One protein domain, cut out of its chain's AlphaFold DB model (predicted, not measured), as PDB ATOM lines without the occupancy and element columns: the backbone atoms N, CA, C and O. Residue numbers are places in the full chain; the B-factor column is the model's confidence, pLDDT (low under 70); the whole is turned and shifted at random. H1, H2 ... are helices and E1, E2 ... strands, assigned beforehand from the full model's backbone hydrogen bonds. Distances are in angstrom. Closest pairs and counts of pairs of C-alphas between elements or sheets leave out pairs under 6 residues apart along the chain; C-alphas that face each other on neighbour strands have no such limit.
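What this domain is: This is residues 196 to 391 of the 438 residues of the protein "GramPos_pilinD1 domain-containing protein" of Enterococcus sp. T0101B.F-10 (UniProt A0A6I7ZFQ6). Two twisted four-stranded sheets, E7 E8 E5 E10 and E1 E2 E9 E6, face each other as a long sandwich; beyond one end, the small hairpin of E3 and E4 reaches out, with H2 packed on it. H1 sits at the side of the sandwich and grazes both sheets, the long unnamed stretch 202 to 224 lies toward the other end, and the last stretch, 375 to 391, folds back along E10. The printed part has 196 residues with two named helices and ten named strands, in the order E1 E2 E3 E4 E5 E6 H1 E7 E8 H2 E9 E10; each sheet is antiparallel, and the class is mixed, helices and strands. The whole is compact, with a radius of gyration of the C-alphas of 18.4 A, yet elongated in outline, spanning 62 by 33 by 32 A.

How they stand to each other: Look first at the sheet that runs E7, residues 293 to 298, E8, residues 307 to 314, E5, residues 252 to 264, and E10, residues 366 to 374. In the hairpin of E7 and E8, find N 294 and O 313 at 2.8 A; between E8 and E5, N 257 and O 312 stand at 2.9 A, and between E5 and E10, N 256 and O 371 at 2.9 A. The second sheet runs E1, residues 197 to 201, E2, residues 225 to 233, E9, residues 345 to 354, and E6, residues 266 to 276; its C-alphas lie up to 6.5 A off their best plane, and it is twisted. Here N 199 and O 229 are 3.0 A apart in the hairpin of E1 and E2, N 228 and O 350 are 2.8 A apart between the neighbours E2 and E9, and N 347 and O 275 are 2.8 A apart between the neighbours E9 and E6, each pair within hydrogen-bond range. The two sheets form a sandwich, two sheets face to face: the facing parts are 9.6 A centre to centre, and the strands of one stand at 23 degrees to those of the other. The closest C-alphas of E6 and E8 are those of Phe 268 and Ala 308, 4.9 A apart. E5 bends by 53 degrees at residue 261. E4, residues 247 to 250, runs on into E5 at 31 degrees and makes a hairpin with E3, residues 241 to 244, where N 242 and O 249 are 2.8 A apart. H2, residues 325 to 339, has its Lys 332 C-alpha 6.1 A from that of Thr 250 in E4, the closest pair, and it only grazes the sheet E7 E8 E5 E10. H1, residues 283 to 292, grazes that sheet with its residues 286 to 292. H1 and H2 are close but not clearly touching, with His 292 and Thr 334 as their closest C-alphas, 5.3 A apart, at a steep tilt of 42 degrees, opposite ways. Every O i to N i+4 pair is within hydrogen-bond range in H2, and 5 of 6 are in H1.

Where its parts are: Find C-alpha 197, where E1 begins, at (235.759, 294.207, 254.616). E2 is 26.4 A long from first to last C-alpha. After E3 and E4, E5 starts at C-alpha 252, (219.159, 304.200, 263.203), and is 32.8 A long; E6 follows, 27.9 A. H1 leads into E7, and E8 is 21.6 A long. H2 is 20.3 A, E9 29.5 A and E10 26.5 A, ending at C-alpha 374, (216.811, 300.712, 262.522).

The domain as a whole: The two C-alphas farthest apart, those of Gly 214 and Gly 246, are 63.2 A from each other. The printed part has no cut. The links E1 to E2 and E9 to E10 are long. The mean pLDDT of the printed part is 93.5, and no printed residue is under 70.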
ATOM      1  N   PRO A 196     230.980 294.574 255.477       95.00
ATOM      2  CA  PRO A 196     232.274 295.023 255.940       95.00
ATOM      3  C   PRO A 196     233.391 294.184 255.311       95.00
ATOM      4  O   PRO A 196     233.241 292.985 255.064       95.00
ATOM      5  N   GLU A 197     234.530 294.827 255.102       95.31
ATOM      6  CA  GLU A 197     235.759 294.207 254.616       95.31
ATOM      7  C   GLU A 197     236.817 294.274 255.712       95.31
ATOM      8  O   GLU A 197     236.837 295.204 256.524       95.31
ATOM      9  N   LYS A 198     237.719 293.298 255.723       95.69
ATOM     10  CA  LYS A 198     238.840 293.275 256.652       95.69
ATOM     11  C   LYS A 198     240.043 292.637 255.991       95.69
ATOM     12  O   LYS A 198     239.923 291.578 255.386       95.69
ATOM     13  N   ILE A 199     241.195 293.270 256.145       94.44
ATOM     14  CA  ILE A 199     242.470 292.765 255.643       94.44
ATOM     15  C   ILE A 199     243.563 292.956 256.689       94.44
ATOM     16  O   ILE A 199     243.475 293.842 257.540       94.44
ATOM     17  N   LEU A 200     244.601 292.128 256.609       94.25
ATOM     18  CA  LEU A 200     245.874 292.386 257.273       94.25
ATOM     19  C   LEU A 200     246.723 293.309 256.402       94.25
ATOM     20  O   LEU A 200     246.736 293.164 255.177       94.25
ATOM     21  N   VAL A 201     247.437 294.236 257.033       94.06
ATOM     22  CA  VAL A 201     248.282 295.211 256.343       94.06
ATOM     23  C   VAL A 201     249.672 295.301 256.964       94.06
ATOM     24  O   VAL A 201     249.859 295.036 258.152       94.06
ATOM     25  N   ASP A 202     250.652 295.679 256.150       89.88
ATOM     26  CA  ASP A 202     251.985 296.050 256.615       89.88
ATOM     27  C   ASP A 202     251.995 297.443 257.279       89.88
ATOM     28  O   ASP A 202     250.961 298.096 257.450       89.88
ATOM     29  N   GLU A 203     253.176 297.909 257.688       85.12
ATOM     30  CA  GLU A 203     253.355 299.229 258.314       85.12
ATOM     31  C   GLU A 203     253.009 300.399 257.379       85.12
ATOM     32  O   GLU A 203     252.652 301.475 257.855       85.12
ATOM     33  N   ALA A 204     253.062 300.193 256.059       83.50
ATOM     34  CA  ALA A 204     252.668 301.180 255.057       83.50
ATOM     35  C   ALA A 204     251.161 301.128 254.730       83.50
ATOM     36  O   ALA A 204     250.677 301.919 253.918       83.50
ATOM     37  N   GLY A 205     250.402 300.213 255.346       83.31
ATOM     38  CA  GLY A 205     248.974 300.028 255.097       83.31
ATOM     39  C   GLY A 205     248.659 299.227 253.829       83.31
ATOM     40  O   GLY A 205     247.496 299.172 253.414       83.31
ATOM     41  N   LYS A 206     249.662 298.599 253.204       88.44
ATOM     42  CA  LYS A 206     249.474 297.714 252.051       88.44
ATOM     43  C   LYS A 206     249.037 296.335 252.539       88.44
ATOM     44  O   LYS A 206     249.537 295.847 253.546       88.44
ATOM     45  N   ALA A 207     248.113 295.700 251.819       90.50
ATOM     46  CA  ALA A 207     247.688 294.336 252.123       90.50
ATOM     47  C   ALA A 207     248.893 293.382 252.178       90.50
ATOM     48  O   ALA A 207     249.734 293.406 251.273       90.50
ATOM     49  N   LEU A 208     248.958 292.549 253.219       89.44
ATOM     50  CA  LEU A 208     249.940 291.468 253.277       89.44
ATOM     51  C   LEU A 208     249.676 290.469 252.143       89.44
ATOM     52  O   LEU A 208     248.524 290.172 251.812       89.44
ATOM     53  N   GLU A 209     250.753 289.959 251.549       79.94
ATOM     54  CA  GLU A 209     250.675 288.844 250.603       79.94
ATOM     55  C   GLU A 209     250.210 287.579 251.326       79.94
ATOM     56  O   GLU A 209     250.400 287.471 252.534       79.94
ATOM     57  N   GLY A 210     249.581 286.651 250.598       75.69
ATOM     58  CA  GLY A 210     248.962 285.454 251.172       75.69
ATOM     59  C   GLY A 210     249.891 284.641 252.081       75.69
ATOM     60  O   GLY A 210     251.115 284.748 252.017       75.69
ATOM     61  N   VAL A 211     249.285 283.803 252.923       82.06
ATOM     62  CA  VAL A 211     249.999 282.937 253.872       82.06
ATOM     63  C   VAL A 211     251.101 282.135 253.150       82.06
ATOM     64  O   VAL A 211     250.842 281.630 252.050       82.06
ATOM     65  N   PRO A 212     252.316 282.009 253.727       79.44
ATOM     66  CA  PRO A 212     253.395 281.219 253.142       79.44
ATOM     67  C   PRO A 212     252.950 279.812 252.722       79.44
ATOM     68  O   PRO A 212     252.113 279.183 253.370       79.44
ATOM     69  N   ALA A 213     253.519 279.298 251.627       79.25
ATOM     70  CA  ALA A 213     253.128 278.004 251.077       79.25
ATOM     71  C   ALA A 213     253.295 276.874 252.110       79.25
ATOM     72  O   ALA A 213     254.399 276.619 252.586       79.25
ATOM     73  N   GLY A 214     252.197 276.176 252.412       79.75
ATOM     74  CA  GLY A 214     252.159 275.089 253.397       79.75
ATOM     75  C   GLY A 214     251.730 275.511 254.807       79.75
ATOM     76  O   GLY A 214     251.518 274.631 255.638       79.75
ATOM     77  N   GLU A 215     251.546 276.807 255.068       82.12
ATOM     78  CA  GLU A 215     250.977 277.318 256.321       82.12
ATOM     79  C   GLU A 215     249.481 277.640 256.170       82.12
ATOM     80  O   GLU A 215     248.981 277.912 255.076       82.12
ATOM     81  N   THR A 216     248.745 277.591 257.283       82.44
ATOM     82  CA  THR A 216     247.303 277.902 257.334       82.44
ATOM     83  C   THR A 216     247.009 279.291 257.906       82.44
ATOM     84  O   THR A 216     245.912 279.801 257.711       82.44
ATOM     85  N   PHE A 217     247.979 279.912 258.581       89.38
ATOM     86  CA  PHE A 217     247.889 281.246 259.180       89.38
ATOM     87  C   PHE A 217     249.254 281.951 259.143       89.38
ATOM     88  O   PHE A 217     250.275 281.312 258.912       89.38
ATOM     89  N   TYR A 218     249.291 283.264 259.374       90.81
ATOM     90  CA  TYR A 218     250.545 284.024 259.413       90.81
ATOM     91  C   TYR A 218     251.330 283.791 260.705       90.81
ATOM     92  O   TYR A 218     250.794 283.965 261.800       90.81
ATOM     93  N   THR A 219     252.625 283.512 260.592       90.25
ATOM     94  CA  THR A 219     253.510 283.412 261.757       90.25
ATOM     95  C   THR A 219     254.194 284.752 262.048       90.25
ATOM     96  O   THR A 219     254.854 285.329 261.180       90.25
ATOM     97  N   PHE A 220     254.067 285.250 263.281       89.94
ATOM     98  CA  PHE A 220     254.760 286.457 263.749       89.94
ATOM     99  C   PHE A 220     255.536 286.201 265.045       89.94
ATOM    100  O   PHE A 220     255.234 285.288 265.806       89.94
ATOM    101  N   GLU A 221     256.536 287.040 265.305       87.69
ATOM    102  CA  GLU A 221     257.260 287.049 266.577       87.69
ATOM    103  C   GLU A 221     256.398 287.689 267.681       87.69
ATOM    104  O   GLU A 221     255.642 288.636 267.436       87.69
ATOM    105  N   VAL A 222     256.526 287.192 268.914       88.50
ATOM    106  CA  VAL A 222     255.926 287.826 270.101       88.50
ATOM    107  C   VAL A 222     256.440 289.266 270.227       88.50
ATOM    108  O   VAL A 222     257.625 289.520 270.023       88.50
ATOM    109  N   GLY A 223     255.545 290.207 270.532       86.25
ATOM    110  CA  GLY A 223     255.837 291.642 270.603       86.25
ATOM    111  C   GLY A 223     255.703 292.388 269.275       86.25
ATOM    112  O   GLY A 223     255.545 293.610 269.272       86.25
ATOM    113  N   LYS A 224     255.693 291.688 268.130       90.38
ATOM    114  CA  LYS A 224     255.490 292.338 266.832       90.38
ATOM    115  C   LYS A 224     254.070 292.894 266.725       90.38
ATOM    116  O   LYS A 224     253.091 292.207 267.022       90.38
ATOM    117  N   ARG A 225     253.961 294.138 266.252       93.88
ATOM    118  CA  ARG A 225     252.675 294.761 265.932       93.88
ATOM    119  C   ARG A 225     252.128 294.181 264.627       93.88
ATOM    120  O   ARG A 225     252.801 294.193 263.600       93.88
ATOM    121  N   ILE A 226     250.894 293.703 264.684       95.56
ATOM    122  CA  ILE A 226     250.140 293.115 263.578       95.56
ATOM    123  C   ILE A 226     248.997 294.074 263.270       95.56
ATOM    124  O   ILE A 226     248.141 294.309 264.127       95.56
ATOM    125  N   ASN A 227     249.000 294.661 262.074       96.19
ATOM    126  CA  ASN A 227     248.038 295.692 261.705       96.19
ATOM    127  C   ASN A 227     246.910 295.120 260.843       96.19
ATOM    128  O   ASN A 227     247.127 294.339 259.918       96.19
ATOM    129  N   TYR A 228     245.699 295.573 261.130       97.19
ATOM    130  CA  TYR A 228     244.502 295.308 260.350       97.19
ATOM    131  C   TYR A 228     243.969 296.609 259.765       97.19
ATOM    132  O   TYR A 228     244.096 297.672 260.377       97.19
ATOM    133  N   LYS A 229     243.298 296.500 258.618       97.56
ATOM    134  CA  LYS A 229     242.395 297.525 258.104       97.56
ATOM    135  C   LYS A 229     240.996 296.933 257.976       97.56
ATOM    136  O   LYS A 229     240.788 296.014 257.185       97.56
ATOM    137  N   ALA A 230     240.057 297.446 258.764       97.69
ATOM    138  CA  ALA A 230     238.636 297.125 258.663       97.69
ATOM    139  C   ALA A 230     237.909 298.273 257.958       97.69
ATOM    140  O   ALA A 230     238.209 299.437 258.219       97.69
ATOM    141  N   SER A 231     236.960 297.973 257.076       96.62
ATOM    142  CA  SER A 231     236.205 299.010 256.374       96.62
ATOM    143  C   SER A 231     234.733 298.687 256.209       96.62
ATOM    144  O   SER A 231     234.348 297.523 256.110       96.62
ATOM    145  N   PHE A 232     233.917 299.734 256.180       95.94
ATOM    146  CA  PHE A 232     232.473 299.658 256.016       95.94
ATOM    147  C   PHE A 232     231.949 300.979 255.452       95.94
ATOM    148  O   PHE A 232     232.481 302.031 255.786       95.94
ATOM    149  N   THR A 233     230.901 300.964 254.639       92.56
ATOM    150  CA  THR A 233     230.280 302.206 254.158       92.56
ATOM    151  C   THR A 233     229.125 302.593 255.056       92.56
ATOM    152  O   THR A 233     228.234 301.785 255.316       92.56
ATOM    153  N   PHE A 234     229.135 303.837 255.540       92.62
ATOM    154  CA  PHE A 234     228.040 304.347 256.355       92.62
ATOM    155  C   PHE A 234     226.711 304.213 255.602       92.62
ATOM    156  O   PHE A 234     226.653 304.547 254.413       92.62
ATOM    157  N   PRO A 235     225.631 303.786 256.279       89.38
ATOM    158  CA  PRO A 235     224.325 303.733 255.647       89.38
ATOM    159  C   PRO A 235     223.922 305.100 255.083       89.38
ATOM    160  O   PRO A 235     224.233 306.143 255.668       89.38
ATOM    161  N   SER A 236     223.232 305.107 253.943       84.25
ATOM    162  CA  SER A 236     222.832 306.350 253.267       84.25
ATOM    163  C   SER A 236     221.865 307.195 254.107       84.25
ATOM    164  O   SER A 236     221.796 308.411 253.947       84.25
ATOM    165  N   GLN A 237     221.161 306.564 255.048       86.56
ATOM    166  CA  GLN A 237     220.189 307.204 255.935       86.56
ATOM    167  C   GLN A 237     220.647 307.270 257.396       86.56
ATOM    168  O   GLN A 237     219.821 307.444 258.292       86.56
ATOM    169  N   ILE A 238     221.954 307.146 257.670       91.62
ATOM    170  CA  ILE A 238     222.495 307.112 259.044       91.62
ATOM    171  C   ILE A 238     222.094 308.329 259.898       91.62
ATOM    172  O   ILE A 238     221.977 308.215 261.115       91.62
ATOM    173  N   GLY A 239     221.850 309.478 259.258       91.75
ATOM    174  CA  GLY A 239     221.449 310.723 259.913       91.75
ATOM    175  C   GLY A 239     219.962 311.072 259.836       91.75
ATOM    176  O   GLY A 239     219.597 312.201 260.152       91.75
ATOM    177  N   GLU A 240     219.104 310.168 259.358       88.75
ATOM    178  CA  GLU A 240     217.679 310.462 259.187       88.75
ATOM    179  C   GLU A 240     216.929 310.470 260.526       88.75
ATOM    180  O   GLU A 240     217.120 309.595 261.376       88.75
ATOM    181  N   ILE A 241     216.040 311.451 260.685       90.62
ATOM    182  CA  ILE A 241     215.070 311.532 261.775       90.62
ATOM    183  C   ILE A 241     213.701 311.207 261.195       90.62
ATOM    184  O   ILE A 241     213.257 311.831 260.233       90.62
ATOM    185  N   LEU A 242     213.044 310.218 261.777       87.31
ATOM    186  CA  LEU A 242     211.694 309.832 261.432       87.31
ATOM    187  C   LEU A 242     210.710 310.683 262.248       87.31
ATOM    188  O   LEU A 242     210.937 310.890 263.442       87.31
ATOM    189  N   THR A 243     209.610 311.130 261.631       86.38
ATOM    190  CA  THR A 243     208.512 311.853 262.302       86.38
ATOM    191  C   THR A 243     207.161 311.198 261.998       86.38
ATOM    192  O   THR A 243     206.766 311.109 260.838       86.38
ATOM    193  N   GLU A 244     206.430 310.767 263.028       80.88
ATOM    194  CA  GLU A 244     205.102 310.148 262.914       80.88
ATOM    195  C   GLU A 244     204.195 310.703 264.015       80.88
ATOM    196  O   GLU A 244     204.548 310.690 265.192       80.88
ATOM    197  N   ALA A 245     203.041 311.259 263.629       83.75
ATOM    198  CA  ALA A 245     202.087 311.894 264.547       83.75
ATOM    199  C   ALA A 245     202.720 312.919 265.526       83.75
ATOM    200  O   ALA A 245     202.292 313.047 266.671       83.75
ATOM    201  N   GLY A 246     203.751 313.649 265.080       84.62
ATOM    202  CA  GLY A 246     204.474 314.640 265.892       84.62
ATOM    203  C   GLY A 246     205.514 314.057 266.859       84.62
ATOM    204  O   GLY A 246     206.143 314.809 267.601       84.62
ATOM    205  N   VAL A 247     205.724 312.739 266.849       89.06
ATOM    206  CA  VAL A 247     206.786 312.058 267.594       89.06
ATOM    207  C   VAL A 247     207.987 311.853 266.678       89.06
ATOM    208  O   VAL A 247     207.832 311.385 265.551       89.06
ATOM    209  N   GLU A 248     209.181 312.187 267.163       92.31
ATOM    210  CA  GLU A 248     210.428 312.038 266.411       92.31
ATOM    211  C   GLU A 248     211.317 310.930 266.994       92.31
ATOM    212  O   GLU A 248     211.349 310.728 268.211       92.31
ATOM    213  N   GLN A 249     212.067 310.235 266.137       92.50
ATOM    214  CA  GLN A 249     213.087 309.249 266.515       92.50
ATOM    215  C   GLN A 249     214.185 309.195 265.444       92.50
ATOM    216  O   GLN A 249     213.903 309.373 264.264       92.50
ATOM    217  N   THR A 250     215.437 308.912 265.807       93.94
ATOM    218  CA  THR A 250     216.474 308.612 264.804       93.94
ATOM    219  C   THR A 250     216.149 307.304 264.076       93.94
ATOM    220  O   THR A 250     215.777 306.321 264.719       93.94
ATOM    221  N   ARG A 251     216.317 307.257 262.745       91.31
ATOM    222  CA  ARG A 251     216.070 306.037 261.955       91.31
ATOM    223  C   ARG A 251     216.926 304.885 262.458       91.31
ATOM    224  O   ARG A 251     216.404 303.811 262.740       91.31
ATOM    225  N   TYR A 252     218.229 305.122 262.568       93.75
ATOM    226  CA  TYR A 252     219.159 304.200 263.203       93.75
ATOM    227  C   TYR A 252     219.190 304.495 264.699       93.75
ATOM    228  O   TYR A 252     219.404 305.631 265.122       93.75
ATOM    229  N   ASN A 253     218.970 303.465 265.507       93.81
ATOM    230  CA  ASN A 253     219.006 303.560 266.966       93.81
ATOM    231  C   ASN A 253     220.133 302.720 267.583       93.81
ATOM    232  O   ASN A 253     220.361 302.778 268.789       93.81
ATOM    233  N   LYS A 254     220.866 301.983 266.745       96.50
ATOM    234  CA  LYS A 254     222.114 301.306 267.078       96.50
ATOM    235  C   LYS A 254     223.021 301.305 265.849       96.50
ATOM    236  O   LYS A 254     222.576 300.954 264.759       96.50
ATOM    237  N   PHE A 255     224.288 301.658 266.047       97.75
ATOM    238  CA  PHE A 255     225.363 301.499 265.068       97.75
ATOM    239  C   PHE A 255     226.665 301.219 265.828       97.75
ATOM    240  O   PHE A 255     227.161 302.082 266.553       97.75
ATOM    241  N   VAL A 256     227.172 299.988 265.740       98.44
ATOM    242  CA  VAL A 256     228.353 299.526 266.483       98.44
ATOM    243  C   VAL A 256     229.297 298.802 265.539       98.44
ATOM    244  O   VAL A 256     228.879 297.891 264.829       98.44
ATOM    245  N   LEU A 257     230.572 299.173 265.576       98.44
ATOM    246  CA  LEU A 257     231.652 298.420 264.949       98.44
ATOM    247  C   LEU A 257     232.353 297.624 266.044       98.44
ATOM    248  O   LEU A 257     232.863 298.207 267.000       98.44
ATOM    249  N   ASP A 258     232.329 296.304 265.939       98.19
ATOM    250  CA  ASP A 258     232.822 295.392 266.963       98.19
ATOM    251  C   ASP A 258     233.939 294.524 266.390       98.19
ATOM    252  O   ASP A 258     233.722 293.774 265.440       98.19
ATOM    253  N   ASP A 259     235.135 294.644 266.962       98.31
ATOM    254  CA  ASP A 259     236.303 293.865 266.576       98.31
ATOM    255  C   ASP A 259     236.855 293.077 267.759       98.31
ATOM    256  O   ASP A 259     236.958 293.598 268.883       98.31
ATOM    257  N   GLN A 260     237.214 291.816 267.515       96.62
ATOM    258  CA  GLN A 260     237.802 290.969 268.541       96.62
ATOM    259  C   GLN A 260     238.569 289.767 267.977       96.62
ATOM    260  O   GLN A 260     238.085 289.054 267.093       96.62
ATOM    261  N   VAL A 261     239.734 289.489 268.570       97.56
ATOM    262  CA  VAL A 261     240.511 288.269 268.305       97.56
ATOM    263  C   VAL A 261     239.943 287.044 269.033       97.56
ATOM    264  O   VAL A 261     239.297 287.167 270.070       97.56
ATOM    265  N   SER A 262     240.223 285.841 268.532       97.12
ATOM    266  CA  SER A 262     239.679 284.588 269.071       97.12
ATOM    267  C   SER A 262     240.435 284.023 270.278       97.12
ATOM    268  O   SER A 262     239.972 283.047 270.863       97.12
ATOM    269  N   GLN A 263     241.589 284.593 270.645       97.19
ATOM    270  CA  GLN A 263     242.444 284.094 271.729       97.19
ATOM    271  C   GLN A 263     242.806 285.183 272.744       97.19
ATOM    272  O   GLN A 263     242.909 286.368 272.422       97.19
ATOM    273  N   LYS A 264     242.990 284.763 273.997       97.25
ATOM    274  CA  LYS A 264     243.493 285.614 275.087       97.25
ATOM    275  C   LYS A 264     245.013 285.753 275.002       97.25
ATOM    276  O   LYS A 264     245.664 285.078 274.211       97.25
ATOM    277  N   GLY A 265     245.581 286.630 275.826       95.69
ATOM    278  CA  GLY A 265     247.024 286.862 275.851       95.69
ATOM    279  C   GLY A 265     247.533 287.726 274.696       95.69
ATOM    280  O   GLY A 265     248.736 287.906 274.569       95.69
ATOM    281  N   VAL A 266     246.642 288.272 273.868       97.69
ATOM    282  CA  VAL A 266     246.948 289.246 272.810       97.69
ATOM    283  C   VAL A 266     246.653 290.643 273.344       97.69
ATOM    284  O   VAL A 266     245.617 290.839 273.972       97.69
ATOM    285  N   LYS A 267     247.510 291.627 273.085       97.94
ATOM    286  CA  LYS A 267     247.299 293.026 273.470       97.94
ATOM    287  C   LYS A 267     246.676 293.807 272.316       97.94
ATOM    288  O   LYS A 267     247.094 293.671 271.169       97.94
ATOM    289  N   PHE A 268     245.692 294.653 272.616       98.44
ATOM    290  CA  PHE A 268     245.225 295.658 271.659       98.44
ATOM    291  C   PHE A 268     246.135 296.885 271.700       98.44
ATOM    292  O   PHE A 268     246.342 297.478 272.759       98.44
ATOM    293  N   GLU A 269     246.657 297.276 270.540       97.62
ATOM    294  CA  GLU A 269     247.633 298.361 270.396       97.62
ATOM    295  C   GLU A 269     246.999 299.691 269.950       97.62
ATOM    296  O   GLU A 269     247.705 300.654 269.636       97.62
ATOM    297  N   GLY A 270     245.667 299.750 269.889       96.81
ATOM    298  CA  GLY A 270     244.918 300.947 269.517       96.81
ATOM    299  C   GLY A 270     244.636 301.083 268.020       96.81
ATOM    300  O   GLY A 270     245.214 300.392 267.174       96.81
ATOM    301  N   ILE A 271     243.734 302.018 267.716       97.31
ATOM    302  CA  ILE A 271     243.454 302.512 266.366       97.31
ATOM    303  C   ILE A 271     244.527 303.545 266.023       97.31
ATOM    304  O   ILE A 271     244.708 304.506 266.765       97.31
ATOM    305  N   SER A 272     245.241 303.338 264.919       95.19
ATOM    306  CA  SER A 272     246.280 304.256 264.449       95.19
ATOM    307  C   SER A 272     245.751 305.294 263.467       95.19
ATOM    308  O   SER A 272     246.319 306.375 263.379       95.19
ATOM    309  N   LYS A 273     244.695 304.968 262.711       95.81
ATOM    310  CA  LYS A 273     244.194 305.824 261.633       95.81
ATOM    311  C   LYS A 273     242.725 305.553 261.332       95.81
ATOM    312  O   LYS A 273     242.313 304.393 261.264       95.81
ATOM    313  N   ILE A 274     241.963 306.620 261.098       98.25
ATOM    314  CA  ILE A 274     240.595 306.564 260.571       98.25
ATOM    315  C   ILE A 274     240.522 307.419 259.306       98.25
ATOM    316  O   ILE A 274     240.900 308.589 259.320       98.25
ATOM    317  N   VAL A 275     240.024 306.832 258.220       98.06
ATOM    318  CA  VAL A 275     239.777 307.505 256.939       98.06
ATOM    319  C   VAL A 275     238.290 307.424 256.624       98.06
ATOM    320  O   VAL A 275     237.700 306.349 256.723       98.06
ATOM    321  N   ILE A 276     237.673 308.542 256.242       97.69
ATOM    322  CA  ILE A 276     236.270 308.591 255.820       97.69
ATOM    323  C   ILE A 276     236.177 309.268 254.457       97.69
ATOM    324  O   ILE A 276     236.600 310.406 254.279       97.69
ATOM    325  N   GLY A 277     235.620 308.564 253.470       94.12
ATOM    326  CA  GLY A 277     235.487 309.080 252.103       94.12
ATOM    327  C   GLY A 277     236.831 309.428 251.454       94.12
ATOM    328  O   GLY A 277     236.898 310.370 250.673       94.12
ATOM    329  N   GLY A 278     237.899 308.708 251.812       95.19
ATOM    330  CA  GLY A 278     239.258 308.948 251.317       95.19
ATOM    331  C   GLY A 278     240.035 310.049 252.046       95.19
ATOM    332  O   GLY A 278     241.189 310.288 251.700       95.19
ATOM    333  N   VAL A 279     239.449 310.694 253.059       96.75
ATOM    334  CA  VAL A 279     240.112 311.728 253.866       96.75
ATOM    335  C   VAL A 279     240.429 311.178 255.252       96.75
ATOM    336  O   VAL A 279     239.551 310.661 255.940       96.75
ATOM    337  N   GLU A 280     241.695 311.256 255.651       97.50
ATOM    338  CA  GLU A 280     242.137 310.905 257.001       97.50
ATOM    339  C   GLU A 280     241.699 311.974 258.000       97.50
ATOM    340  O   GLU A 280     241.894 313.163 257.754       97.50
ATOM    341  N   LEU A 281     241.111 311.547 259.119       97.81
ATOM    342  CA  LEU A 281     240.717 312.459 260.188       97.81
ATOM    343  C   LEU A 281     241.956 312.948 260.943       97.81
ATOM    344  O   LEU A 281     242.749 312.144 261.431       97.81
ATOM    345  N   SER A 282     242.091 314.264 261.087       97.44
ATOM    346  CA  SER A 282     243.073 314.891 261.977       97.44
ATOM    347  C   SER A 282     242.776 314.603 263.455       97.44
ATOM    348  O   SER A 282     241.662 314.225 263.812       97.44
ATOM    349  N   ASP A 283     243.728 314.865 264.355       95.56
ATOM    350  CA  ASP A 283     243.545 314.659 265.806       95.56
ATOM    351  C   ASP A 283     242.329 315.407 266.381       95.56
ATOM    352  O   ASP A 283     241.625 314.912 267.269       95.56
ATOM    353  N   THR A 284     242.051 316.606 265.858       96.50
ATOM    354  CA  THR A 284     240.885 317.397 266.278       96.50
ATOM    355  C   THR A 284     239.592 316.751 265.787       96.50
ATOM    356  O   THR A 284     238.654 316.585 266.566       96.50
ATOM    357  N   GLU A 285     239.554 316.316 264.526       97.44
ATOM    358  CA  GLU A 285     238.397 315.621 263.958       97.44
ATOM    359  C   GLU A 285     238.164 314.260 264.617       97.44
ATOM    360  O   GLU A 285     237.017 313.914 264.874       97.44
ATOM    361  N   LEU A 286     239.224 313.520 264.959       97.12
ATOM    362  CA  LEU A 286     239.158 312.275 265.729       97.12
ATOM    363  C   LEU A 286     238.569 312.507 267.120       97.12
ATOM    364  O   LEU A 286     237.715 311.740 267.564       97.12
ATOM    365  N   THR A 287     238.983 313.579 267.799       97.00
ATOM    366  CA  THR A 287     238.428 313.945 269.108       97.00
ATOM    367  C   THR A 287     236.930 314.207 269.003       97.00
ATOM    368  O   THR A 287     236.158 313.659 269.788       97.00
ATOM    369  N   THR A 288     236.500 314.991 268.008       97.81
ATOM    370  CA  THR A 288     235.074 315.225 267.736       97.81
ATOM    371  C   THR A 288     234.355 313.936 267.351       97.81
ATOM    372  O   THR A 288     233.274 313.663 267.858       97.81
ATOM    373  N   PHE A 289     234.952 313.106 266.505       98.19
ATOM    374  CA  PHE A 289     234.379 311.833 266.090       98.19
ATOM    375  C   PHE A 289     234.106 310.924 267.292       98.19
ATOM    376  O   PHE A 289     233.012 310.372 267.405       98.19
ATOM    377  N   TYR A 290     235.035 310.844 268.249       97.81
ATOM    378  CA  TYR A 290     234.877 310.024 269.449       97.81
ATOM    379  C   TYR A 290     233.847 310.549 270.466       97.81
ATOM    380  O   TYR A 290     233.429 309.787 271.340       97.81
ATOM    381  N   THR A 291     233.358 311.792 270.348       97.88
ATOM    382  CA  THR A 291     232.200 312.246 271.148       97.88
ATOM    383  C   THR A 291     230.879 311.660 270.633       97.88
ATOM    384  O   THR A 291     229.923 311.510 271.398       97.88
ATOM    385  N   HIS A 292     230.832 311.277 269.355       98.31
ATOM    386  CA  HIS A 292     229.666 310.695 268.691       98.31
ATOM    387  C   HIS A 292     229.773 309.173 268.533       98.31
ATOM    388  O   HIS A 292     228.759 308.480 268.595       98.31
ATOM    389  N   MET A 293     230.993 308.659 268.381       98.12
ATOM    390  CA  MET A 293     231.341 307.250 268.202       98.12
ATOM    391  C   MET A 293     232.296 306.812 269.320       98.12
ATOM    392  O   MET A 293     233.506 306.935 269.196       98.12
ATOM    393  N   ILE A 294     231.779 306.304 270.434       98.12
ATOM    394  CA  ILE A 294     232.582 306.000 271.626       98.12
ATOM    395  C   ILE A 294     233.473 304.778 271.379       98.12
ATOM    396  O   ILE A 294     232.968 303.671 271.179       98.12
ATOM    397  N   LEU A 295     234.790 304.974 271.460       98.25
ATOM    398  CA  LEU A 295     235.781 303.901 271.418       98.25
ATOM    399  C   LEU A 295     235.937 303.247 272.796       98.25
ATOM    400  O   LEU A 295     236.313 303.906 273.762       98.25
ATOM    401  N   ASN A 296     235.739 301.933 272.866       98.12
ATOM    402  CA  ASN A 296     236.130 301.114 274.009       98.12
ATOM    403  C   ASN A 296     237.183 300.096 273.573       98.12
ATOM    404  O   ASN A 296     236.886 299.118 272.884       98.12
ATOM    405  N   SER A 297     238.420 300.323 273.998       98.00
ATOM    406  CA  SER A 297     239.531 299.395 273.789       98.00
ATOM    407  C   SER A 297     239.375 298.148 274.659       98.00
ATOM    408  O   SER A 297     239.044 298.242 275.842       98.00
ATOM    409  N   LYS A 298     239.660 296.970 274.099       97.69
ATOM    410  CA  LYS A 298     239.602 295.689 274.812       97.69
ATOM    411  C   LYS A 298     241.009 295.147 275.032       97.69
ATOM    412  O   LYS A 298     241.815 295.124 274.112       97.69
ATOM    413  N   ASN A 299     241.269 294.635 276.233       97.56
ATOM    414  CA  ASN A 299     242.500 293.915 276.575       97.56
ATOM    415  C   ASN A 299     243.807 294.716 276.375       97.56
ATOM    416  O   ASN A 299     244.726 294.285 275.680       97.56
ATOM    417  N   THR A 300     243.891 295.893 276.995       96.06
ATOM    418  CA  THR A 300     245.058 296.795 276.928       96.06
ATOM    419  C   THR A 300     246.000 296.690 278.130       96.06
ATOM    420  O   THR A 300     247.042 297.340 278.144       96.06
ATOM    421  N   VAL A 301     245.652 295.891 279.144       93.88
ATOM    422  CA  VAL A 301     246.386 295.798 280.416       93.88
ATOM    423  C   VAL A 301     246.774 294.345 280.698       93.88
ATOM    424  O   VAL A 301     245.967 293.430 280.519       93.88
ATOM    425  N   THR A 302     248.011 294.145 281.163       92.12
ATOM    426  CA  THR A 302     248.527 292.849 281.633       92.12
ATOM    427  C   THR A 302     247.645 292.270 282.758       92.12
ATOM    428  O   THR A 302     247.149 293.038 283.587       92.12
ATOM    429  N   PRO A 303     247.382 290.948 282.810       94.19
ATOM    430  CA  PRO A 303     247.966 289.855 282.020       94.19
ATOM    431  C   PRO A 303     247.191 289.526 280.736       94.19
ATOM    432  O   PRO A 303     247.213 288.391 280.268       94.19
ATOM    433  N   TYR A 304     246.454 290.490 280.173       95.81
ATOM    434  CA  TYR A 304     245.756 290.324 278.893       95.81
ATOM    435  C   TYR A 304     244.754 289.152 278.894       95.81
ATOM    436  O   TYR A 304     244.634 288.397 277.926       95.81
ATOM    437  N   SER A 305     244.014 289.002 279.998       95.94
ATOM    438  CA  SER A 305     243.112 287.873 280.282       95.94
ATOM    439  C   SER A 305     241.767 287.899 279.538       95.94
ATOM    440  O   SER A 305     240.971 286.958 279.667       95.94
ATOM    441  N   ASN A 306     241.510 288.951 278.760       96.88
ATOM    442  CA  ASN A 306     240.362 289.083 277.866       96.88
ATOM    443  C   ASN A 306     240.799 288.902 276.403       96.88
ATOM    444  O   ASN A 306     241.954 288.603 276.118       96.88
ATOM    445  N   TYR A 307     239.875 289.061 275.463       97.69
ATOM    446  CA  TYR A 307     240.191 289.067 274.035       97.69
ATOM    447  C   TYR A 307     240.457 290.503 273.564       97.69
ATOM    448  O   TYR A 307     239.656 291.401 273.849       97.69
ATOM    449  N   ALA A 308     241.566 290.721 272.855       98.31
ATOM    450  CA  ALA A 308     241.929 292.025 272.292       98.31
ATOM    451  C   ALA A 308     241.013 292.463 271.148       98.31
ATOM    452  O   ALA A 308     240.448 291.638 270.436       98.31
ATOM    453  N   GLY A 309     240.898 293.777 270.970       98.19
ATOM    454  CA  GLY A 309     240.099 294.408 269.925       98.19
ATOM    455  C   GLY A 309     239.492 295.715 270.419       98.19
ATOM    456  O   GLY A 309     240.010 296.340 271.348       98.19
ATOM    457  N   PHE A 310     238.366 296.113 269.839       98.62
ATOM    458  CA  PHE A 310     237.665 297.334 270.224       98.62
ATOM    459  C   PHE A 310     236.161 297.226 269.979       98.62
ATOM    460  O   PHE A 310     235.695 296.362 269.239       98.62
ATOM    461  N   THR A 311     235.393 298.114 270.604       98.50
ATOM    462  CA  THR A 311     234.092 298.526 270.072       98.50
ATOM    463  C   THR A 311     234.114 300.012 269.770       98.50
ATOM    464  O   THR A 311     234.698 300.792 270.518       98.50
ATOM    465  N   LEU A 312     233.473 300.404 268.678       98.50
ATOM    466  CA  LEU A 312     233.187 301.791 268.355       98.50
ATOM    467  C   LEU A 312     231.667 301.949 268.260       98.50
ATOM    468  O   LEU A 312     231.046 301.456 267.317       98.50
ATOM    469  N   THR A 313     231.069 302.594 269.258       98.56
ATOM    470  CA  THR A 313     229.613 302.639 269.450       98.56
ATOM    471  C   THR A 313     229.078 304.038 269.199       98.56
ATOM    472  O   THR A 313     229.417 304.966 269.932       98.56
ATOM    473  N   ALA A 314     228.194 304.192 268.216       98.50
ATOM    474  CA  ALA A 314     227.470 305.441 268.033       98.50
ATOM    475  C   ALA A 314     226.587 305.733 269.251       98.50
ATOM    476  O   ALA A 314     225.902 304.844 269.759       98.50
ATOM    477  N   ASN A 315     226.528 306.995 269.662       97.75
ATOM    478  CA  ASN A 315     225.608 307.512 270.677       97.75
ATOM    479  C   ASN A 315     224.138 307.580 270.193       97.75
ATOM    480  O   ASN A 315     223.400 308.496 270.548       97.75
ATOM    481  N   LEU A 316     223.713 306.597 269.396       97.31
ATOM    482  CA  LEU A 316     222.338 306.399 268.946       97.31
ATOM    483  C   LEU A 316     221.564 305.560 269.968       97.31
ATOM    484  O   LEU A 316     222.133 304.706 270.650       97.31
ATOM    485  N   ASN A 317     220.263 305.807 270.086       94.94
ATOM    486  CA  ASN A 317     219.377 305.032 270.946       94.94
ATOM    487  C   ASN A 317     217.930 305.051 270.440       94.94
ATOM    488  O   ASN A 317     217.574 305.784 269.522       94.94
ATOM    489  N   ALA A 318     217.099 304.196 271.036       93.38
ATOM    490  CA  ALA A 318     215.713 303.990 270.627       93.38
ATOM    491  C   ALA A 318     214.710 304.912 271.346       93.38
ATOM    492  O   ALA A 318     213.508 304.676 271.245       93.38
ATOM    493  N   GLU A 319     215.153 305.925 272.091       94.62
ATOM    494  CA  GLU A 319     214.232 306.879 272.715       94.62
ATOM    495  C   GLU A 319     213.672 307.858 271.673       94.62
ATOM    496  O   GLU A 319     214.328 308.205 270.691       94.62
ATOM    497  N   THR A 320     212.431 308.290 271.880       93.81
ATOM    498  CA  THR A 320     211.737 309.264 271.037       93.81
ATOM    499  C   THR A 320     211.726 310.640 271.694       93.81
ATOM    500  O   THR A 320     211.982 310.771 272.897       93.81
ATOM    501  N   SER A 321     211.342 311.666 270.931       94.00
ATOM    502  CA  SER A 321     211.163 313.035 271.438       94.00
ATOM    503  C   SER A 321     210.216 313.137 272.640       94.00
ATOM    504  O   SER A 321     210.316 314.090 273.411       94.00
ATOM    505  N   VAL A 322     209.333 312.149 272.835       94.19
ATOM    506  CA  VAL A 322     208.368 312.103 273.944       94.19
ATOM    507  C   VAL A 322     208.678 311.038 275.000       94.19
ATOM    508  O   VAL A 322     208.266 311.211 276.143       94.19
ATOM    509  N   SER A 323     209.386 309.944 274.670       93.69
ATOM    510  CA  SER A 323     209.699 308.894 275.659       93.69
ATOM    511  C   SER A 323     210.818 309.318 276.607       93.69
ATOM    512  O   SER A 323     210.735 309.062 277.809       93.69
ATOM    513  N   ASN A 324     211.848 309.981 276.073       95.81
ATOM    514  CA  ASN A 324     212.935 310.582 276.833       95.81
ATOM    515  C   ASN A 324     213.649 311.632 275.969       95.81
ATOM    516  O   ASN A 324     214.549 311.310 275.193       95.81
ATOM    517  N   ALA A 325     213.268 312.899 276.135       95.88
ATOM    518  CA  ALA A 325     213.792 314.001 275.331       95.88
ATOM    519  C   ALA A 325     215.321 314.175 275.438       95.88
ATOM    520  O   ALA A 325     215.962 314.537 274.452       95.88
ATOM    521  N   THR A 326     215.920 313.893 276.601       97.25
ATOM    522  CA  THR A 326     217.372 314.015 276.811       97.25
ATOM    523  C   THR A 326     218.138 312.964 276.013       97.25
ATOM    524  O   THR A 326     219.056 313.297 275.264       97.25
ATOM    525  N   GLU A 327     217.736 311.695 276.124       96.81
ATOM    526  CA  GLU A 327     218.366 310.607 275.369       96.81
ATOM    527  C   GLU A 327     218.085 310.729 273.868       96.81
ATOM    528  O   GLU A 327     218.996 310.547 273.059       96.81
ATOM    529  N   TYR A 328     216.872 311.137 273.480       96.44
ATOM    530  CA  TYR A 328     216.561 311.448 272.086       96.44
ATOM    531  C   TYR A 328     217.468 312.551 271.536       96.44
ATOM    532  O   TYR A 328     218.030 312.386 270.457       96.44
ATOM    533  N   THR A 329     217.682 313.641 272.283       97.62
ATOM    534  CA  THR A 329     218.575 314.734 271.862       97.62
ATOM    535  C   THR A 329     219.994 314.218 271.625       97.62
ATOM    536  O   THR A 329     220.589 314.524 270.595       97.62
ATOM    537  N   LYS A 330     220.512 313.358 272.511       97.25
ATOM    538  CA  LYS A 330     221.822 312.714 272.337       97.25
ATOM    539  C   LYS A 330     221.890 311.854 271.063       97.25
ATOM    540  O   LYS A 330     222.880 311.931 270.327       97.25
ATOM    541  N   SER A 331     220.832 311.084 270.787       97.56
ATOM    542  CA  SER A 331     220.699 310.303 269.546       97.56
ATOM    543  C   SER A 331     220.686 311.217 268.323       97.56
ATOM    544  O   SER A 331     221.472 311.030 267.397       97.56
ATOM    545  N   LYS A 332     219.840 312.252 268.344       97.50
ATOM    546  CA  LYS A 332     219.648 313.214 267.256       97.50
ATOM    547  C   LYS A 332     220.944 313.932 266.902       97.50
ATOM    548  O   LYS A 332     221.327 313.917 265.741       97.50
ATOM    549  N   THR A 333     221.661 314.479 267.886       98.12
ATOM    550  CA  THR A 333     222.946 315.153 267.645       98.12
ATOM    551  C   THR A 333     223.966 314.205 267.008       98.12
ATOM    552  O   THR A 333     224.713 314.598 266.117       98.12
ATOM    553  N   THR A 334     223.983 312.936 267.423       98.50
ATOM    554  CA  THR A 334     224.851 311.915 266.815       98.50
ATOM    555  C   THR A 334     224.439 311.602 265.378       98.50
ATOM    556  O   THR A 334     225.297 311.562 264.502       98.50
ATOM    557  N   ALA A 335     223.144 311.423 265.113       97.38
ATOM    558  CA  ALA A 335     222.623 311.195 263.768       97.38
ATOM    559  C   ALA A 335     222.939 312.378 262.831       97.38
ATOM    560  O   ALA A 335     223.464 312.177 261.737       97.38
ATOM    561  N   GLU A 336     222.708 313.612 263.279       96.38
ATOM    562  CA  GLU A 336     223.022 314.835 262.531       96.38
ATOM    563  C   GLU A 336     224.520 314.953 262.226       96.38
ATOM    564  O   GLU A 336     224.888 315.269 261.095       96.38
ATOM    565  N   TYR A 337     225.391 314.632 263.189       97.81
ATOM    566  CA  TYR A 337     226.835 314.589 262.958       97.81
ATOM    567  C   TYR A 337     227.222 313.516 261.931       97.81
ATOM    568  O   TYR A 337     227.984 313.796 261.006       97.81
ATOM    569  N   LEU A 338     226.689 312.296 262.052       96.81
ATOM    570  CA  LEU A 338     226.995 311.193 261.136       96.81
ATOM    571  C   LEU A 338     226.406 311.401 259.733       96.81
ATOM    572  O   LEU A 338     226.912 310.815 258.776       96.81
ATOM    573  N   LYS A 339     225.392 312.265 259.576       93.25
ATOM    574  CA  LYS A 339     224.787 312.621 258.281       93.25
ATOM    575  C   LYS A 339     225.831 313.054 257.249       93.25
ATOM    576  O   LYS A 339     225.712 312.703 256.081       93.25
ATOM    577  N   GLN A 340     226.884 313.757 257.670       93.12
ATOM    578  CA  GLN A 340     227.957 314.216 256.775       93.12
ATOM    579  C   GLN A 340     228.813 313.070 256.188       93.12
ATOM    580  O   GLN A 340     229.578 313.275 255.237       93.12
ATOM    581  N   PHE A 341     228.712 311.875 256.776       93.94
ATOM    582  CA  PHE A 341     229.424 310.668 256.367       93.94
ATOM    583  C   PHE A 341     228.532 309.657 255.643       93.94
ATOM    584  O   PHE A 341     229.045 308.632 255.204       93.94
ATOM    585  N   ALA A 342     227.233 309.933 255.482       89.62
ATOM    586  CA  ALA A 342     226.292 309.049 254.798       89.62
ATOM    587  C   ALA A 342     226.821 308.602 253.422       89.62
ATOM    588  O   ALA A 342     227.265 309.420 252.616       89.62
ATOM    589  N   GLY A 343     226.818 307.288 253.167       83.88
ATOM    590  CA  GLY A 343     227.311 306.696 251.917       83.88
ATOM    591  C   GLY A 343     228.830 306.765 251.698       83.88
ATOM    592  O   GLY A 343     229.311 306.271 250.680       83.88
ATOM    593  N   LYS A 344     229.609 307.349 252.621       90.31
ATOM    594  CA  LYS A 344     231.077 307.367 252.541       90.31
ATOM    595  C   LYS A 344     231.665 306.094 253.151       90.31
ATOM    596  O   LYS A 344     231.190 305.606 254.179       90.31
ATOM    597  N   LYS A 345     232.745 305.591 252.545       94.12
ATOM    598  CA  LYS A 345     233.525 304.464 253.077       94.12
ATOM    599  C   LYS A 345     234.325 304.910 254.302       94.12
ATOM    600  O   LYS A 345     235.070 305.883 254.220       94.12
ATOM    601  N   LEU A 346     234.156 304.206 255.414       97.81
ATOM    602  CA  LEU A 346     234.972 304.276 256.623       97.81
ATOM    603  C   LEU A 346     236.058 303.204 256.547       97.81
ATOM    604  O   LEU A 346     235.752 302.043 256.281       97.81
ATOM    605  N   GLU A 347     237.300 303.569 256.840       97.88
ATOM    606  CA  GLU A 347     238.426 302.647 256.985       97.88
ATOM    607  C   GLU A 347     239.122 302.899 258.330       97.88
ATOM    608  O   GLU A 347     239.535 304.018 258.626       97.88
ATOM    609  N   ILE A 348     239.266 301.850 259.141       98.00
ATOM    610  CA  ILE A 348     239.903 301.875 260.460       98.00
ATOM    611  C   ILE A 348     241.158 301.014 260.391       98.00
ATOM    612  O   ILE A 348     241.069 299.802 260.190       98.00
ATOM    613  N   THR A 349     242.321 301.631 260.590       97.69
ATOM    614  CA  THR A 349     243.591 300.914 260.749       97.69
ATOM    615  C   THR A 349     243.919 300.797 262.230       97.69
ATOM    616  O   THR A 349     243.884 301.789 262.959       97.69
ATOM    617  N   TYR A 350     244.217 299.589 262.695       97.81
ATOM    618  CA  TYR A 350     244.488 299.311 264.105       97.81
ATOM    619  C   TYR A 350     245.463 298.149 264.264       97.81
ATOM    620  O   TYR A 350     245.677 297.378 263.331       97.81
ATOM    621  N   GLY A 351     246.060 298.031 265.452       97.12
ATOM    622  CA  GLY A 351     247.065 297.010 265.738       97.12
ATOM    623  C   GLY A 351     246.706 296.091 266.899       97.12
ATOM    624  O   GLY A 351     246.033 296.496 267.851       97.12
ATOM    625  N   VAL A 352     247.234 294.874 266.848       98.00
ATOM    626  CA  VAL A 352     247.348 293.953 267.986       98.00
ATOM    627  C   VAL A 352     248.780 293.430 268.088       98.00
ATOM    628  O   VAL A 352     249.526 293.487 267.113       98.00
ATOM    629  N   SER A 353     249.178 292.919 269.247       96.56
ATOM    630  CA  SER A 353     250.471 292.253 269.433       96.56
ATOM    631  C   SER A 353     250.314 290.997 270.285       96.56
ATOM    632  O   SER A 353     249.517 290.948 271.226       96.56
ATOM    633  N   MET A 354     251.057 289.946 269.937       95.25
ATOM    634  CA  MET A 354     251.171 288.768 270.795       95.25
ATOM    635  C   MET A 354     252.058 289.103 271.991       95.25
ATOM    636  O   MET A 354     253.028 289.844 271.855       95.25
ATOM    637  N   THR A 355     251.735 288.546 273.153       93.94
ATOM    638  CA  THR A 355     252.466 288.753 274.411       93.94
ATOM    639  C   THR A 355     252.999 287.424 274.939       93.94
ATOM    640  O   THR A 355     252.707 286.367 274.380       93.94
ATOM    641  N   GLU A 356     253.731 287.449 276.052       89.50
ATOM    642  CA  GLU A 356     254.186 286.231 276.741       89.50
ATOM    643  C   GLU A 356     253.038 285.292 277.172       89.50
ATOM    644  O   GLU A 356     253.260 284.103 277.386       89.50
ATOM    645  N   TYR A 357     251.805 285.803 277.266       92.88
ATOM    646  CA  TYR A 357     250.616 285.025 277.621       92.88
ATOM    647  C   TYR A 357     249.886 284.442 276.402       92.88
ATOM    648  O   TYR A 357     248.882 283.746 276.571       92.88
ATOM    649  N   THR A 358     250.320 284.759 275.176       94.44
ATOM    650  CA  THR A 358     249.689 284.239 273.959       94.44
ATOM    651  C   THR A 358     249.931 282.728 273.838       94.44
ATOM    652  O   THR A 358     251.076 282.289 273.949       94.44
ATOM    653  N   PRO A 359     248.890 281.912 273.583       92.56
ATOM    654  CA  PRO A 359     249.068 280.491 273.311       92.56
ATOM    655  C   PRO A 359     249.952 280.258 272.079       92.56
ATOM    656  O   PRO A 359     249.707 280.826 271.017       92.56
ATOM    657  N   VAL A 360     250.954 279.393 272.219       90.81
ATOM    658  CA  VAL A 360     251.787 278.935 271.097       90.81
ATOM    659  C   VAL A 360     251.083 277.825 270.316       90.81
ATOM    660  O   VAL A 360     250.256 277.101 270.877       90.81
ATOM    661  N   ASP A 361     251.431 277.686 269.037       88.06
ATOM    662  CA  ASP A 361     250.921 276.666 268.109       88.06
ATOM    663  C   ASP A 361     249.386 276.689 267.947       88.06
ATOM    664  O   ASP A 361     248.751 275.663 267.687       88.06
ATOM    665  N   GLN A 362     248.770 277.863 268.114       92.12
ATOM    666  CA  GLN A 362     247.334 278.075 267.935       92.12
ATOM    667  C   GLN A 362     247.061 279.240 266.990       92.12
ATOM    668  O   GLN A 362     247.689 280.293 267.085       92.12
ATOM    669  N   GLU A 363     246.071 279.058 266.115       94.56
ATOM    670  CA  GLU A 363     245.577 280.125 265.253       94.56
ATOM    671  C   GLU A 363     244.739 281.134 266.052       94.56
ATOM    672  O   GLU A 363     243.832 280.791 266.824       94.56
ATOM    673  N   ILE A 364     245.035 282.405 265.812       96.69
ATOM    674  CA  ILE A 364     244.336 283.568 266.330       96.69
ATOM    675  C   ILE A 364     243.594 284.200 265.159       96.69
ATOM    676  O   ILE A 364     244.160 284.910 264.328       96.69
ATOM    677  N   ASN A 365     242.297 283.928 265.102       96.50
ATOM    678  CA  ASN A 365     241.386 284.554 264.160       96.50
ATOM    679  C   ASN A 365     240.972 285.934 264.670       96.50
ATOM    680  O   ASN A 365     241.006 286.195 265.874       96.50
ATOM    681  N   ASN A 366     240.546 286.818 263.771       96.00
ATOM    682  CA  ASN A 366     240.064 288.139 264.156       96.00
ATOM    683  C   ASN A 366     238.761 288.494 263.434       96.00
ATOM    684  O   ASN A 366     238.747 288.686 262.218       96.00
ATOM    685  N   ASN A 367     237.675 288.663 264.186       94.62
ATOM    686  CA  ASN A 367     236.352 288.927 263.633       94.62
ATOM    687  C   ASN A 367     235.993 290.414 263.722       94.62
ATOM    688  O   ASN A 367     236.232 291.037 264.751       94.62
ATOM    689  N   PHE A 368     235.415 290.955 262.648       97.62
ATOM    690  CA  PHE A 368     234.861 292.308 262.603       97.62
ATOM    691  C   PHE A 368     233.383 292.234 262.226       97.62
ATOM    692  O   PHE A 368     233.019 291.617 261.221       97.62
ATOM    693  N   VAL A 369     232.533 292.859 263.033       96.94
ATOM    694  CA  VAL A 369     231.079 292.830 262.877       96.94
ATOM    695  C   VAL A 369     230.540 294.248 262.953       96.94
ATOM    696  O   VAL A 369     230.905 295.024 263.832       96.94
ATOM    697  N   VAL A 370     229.618 294.570 262.052       97.69
ATOM    698  CA  VAL A 370     228.847 295.812 262.102       97.69
ATOM    699  C   VAL A 370     227.460 295.476 262.615       97.69
ATOM    700  O   VAL A 370     226.735 294.712 261.984       97.69
ATOM    701  N   GLN A 371     227.088 296.015 263.770       96.81
ATOM    702  CA  GLN A 371     225.780 295.786 264.371       96.81
ATOM    703  C   GLN A 371     224.916 297.027 264.227       96.81
ATOM    704  O   GLN A 371     225.309 298.114 264.657       96.81
ATOM    705  N   MET A 372     223.727 296.860 263.658       95.00
ATOM    706  CA  MET A 372     222.825 297.968 263.378       95.00
ATOM    707  C   MET A 372     221.403 297.584 263.718       95.00
ATOM    708  O   MET A 372     220.983 296.462 263.447       95.00
ATOM    709  N   THR A 373     220.662 298.544 264.250       93.44
ATOM    710  CA  THR A 373     219.219 298.436 264.431       93.44
ATOM    711  C   THR A 373     218.599 299.729 263.918       93.44
ATOM    712  O   THR A 373     219.109 300.827 264.176       93.44
ATOM    713  N   ARG A 374     217.528 299.594 263.138       88.94
ATOM    714  CA  ARG A 374     216.811 300.712 262.522       88.94
ATOM    715  C   ARG A 374     215.302 300.537 262.589       88.94
ATOM    716  O   ARG A 374     214.811 299.447 262.879       88.94
ATOM    717  N   ASP A 375     214.578 301.614 262.301       82.94
ATOM    718  CA  ASP A 375     213.113 301.632 262.197       82.94
ATOM    719  C   ASP A 375     212.441 301.027 263.447       82.94
ATOM    720  O   ASP A 375     211.511 300.221 263.378       82.94
ATOM    721  N   GLY A 376     212.977 301.374 264.621       77.00
ATOM    722  CA  GLY A 376     212.541 300.858 265.918       77.00
ATOM    723  C   GLY A 376     213.273 299.589 266.362       77.00
ATOM    724  O   GLY A 376     213.995 299.636 267.351       77.00
ATOM    725  N   ASP A 377     213.112 298.461 265.666       80.81
ATOM    726  CA  ASP A 377     213.640 297.154 266.119       80.81
ATOM    727  C   ASP A 377     214.109 296.239 264.963       80.81
ATOM    728  O   ASP A 377     214.192 295.019 265.120       80.81
ATOM    729  N   THR A 378     214.381 296.788 263.777       84.81
ATOM    730  CA  THR A 378     214.861 295.990 262.639       84.81
ATOM    731  C   THR A 378     216.376 295.868 262.693       84.81
ATOM    732  O   THR A 378     217.087 296.830 262.402       84.81
ATOM    733  N   ASP A 379     216.871 294.683 263.046       89.56
ATOM    734  CA  ASP A 379     218.304 294.392 263.046       89.56
ATOM    735  C   ASP A 379     218.850 294.220 261.619       89.56
ATOM    736  O   ASP A 379     218.266 293.541 260.773       89.56
ATOM    737  N   ASP A 380     220.013 294.818 261.365       87.75
ATOM    738  CA  ASP A 380     220.761 294.743 260.107       87.75
ATOM    739  C   ASP A 380     222.250 294.501 260.387       87.75
ATOM    740  O   ASP A 380     223.126 295.268 259.986       87.75
ATOM    741  N   ASN A 381     222.536 293.450 261.155       92.44
ATOM    742  CA  ASN A 381     223.904 293.079 261.505       92.44
ATOM    743  C   ASN A 381     224.625 292.476 260.291       92.44
ATOM    744  O   ASN A 381     224.074 291.631 259.582       92.44
ATOM    745  N   ARG A 382     225.879 292.873 260.071       92.94
ATOM    746  CA  ARG A 382     226.690 292.465 258.920       92.94
ATOM    747  C   ARG A 382     228.039 291.927 259.375       92.94
ATOM    748  O   ARG A 382     228.708 292.528 260.213       92.94
ATOM    749  N   ASN A 383     228.437 290.806 258.784       93.19
ATOM    750  CA  ASN A 383     229.716 290.147 259.035       93.19
ATOM    751  C   ASN A 383     230.624 290.277 257.814       93.19
ATOM    752  O   ASN A 383     230.141 290.388 256.682       93.19
ATOM    753  N   VAL A 384     231.933 290.205 258.046       93.06
ATOM    754  CA  VAL A 384     232.907 290.077 256.959       93.06
ATOM    755  C   VAL A 384     232.698 288.726 256.275       93.06
ATOM    756  O   VAL A 384     232.674 287.692 256.938       93.06
ATOM    757  N   LEU A 385     232.529 288.731 254.951       88.06
ATOM    758  CA  LEU A 385     232.281 287.502 254.187       88.06
ATOM    759  C   LEU A 385     233.540 286.637 254.066       88.06
ATOM    760  O   LEU A 385     233.474 285.426 254.232       88.06
ATOM    761  N   ASN A 386     234.671 287.286 253.790       86.75
ATOM    762  CA  ASN A 386     235.970 286.655 253.591       86.75
ATOM    763  C   ASN A 386     236.962 287.279 254.582       86.75
ATOM    764  O   ASN A 386     237.648 288.240 254.221       86.75
ATOM    765  N   PRO A 387     236.978 286.838 255.853       89.81
ATOM    766  CA  PRO A 387     237.936 287.351 256.823       89.81
ATOM    767  C   PRO A 387     239.370 287.004 256.389       89.81
ATOM    768  O   PRO A 387     239.578 285.984 255.724       89.81
ATOM    769  N   PRO A 388     240.367 287.832 256.748       90.12
ATOM    770  CA  PRO A 388     241.755 287.501 256.466       90.12
ATOM    771  C   PRO A 388     242.156 286.241 257.251       90.12
ATOM    772  O   PRO A 388     241.585 285.996 258.319       90.12
ATOM    773  N   PRO A 389     243.153 285.476 256.769       91.19
ATOM    774  CA  PRO A 389     243.724 284.370 257.531       91.19
ATOM    775  C   PRO A 389     244.147 284.813 258.934       91.19
ATOM    776  O   PRO A 389     244.542 285.971 259.133       91.19
ATOM    777  N   GLY A 390     244.073 283.895 259.897       93.19
ATOM    778  CA  GLY A 390     244.523 284.155 261.254       93.19
ATOM    779  C   GLY A 390     246.032 284.376 261.341       93.19
ATOM    780  O   GLY A 390     246.767 284.374 260.346       93.19
ATOM    781  N   PHE A 391     246.510 284.541 262.566       94.38
ATOM    782  CA  PHE A 391     247.935 284.597 262.869       94.38
ATOM    783  C   PHE A 391     248.282 283.768 264.103       94.38
ATOM    784  O   PHE A 391     247.401 283.398 264.868       94.38
TER     785      PHE A 391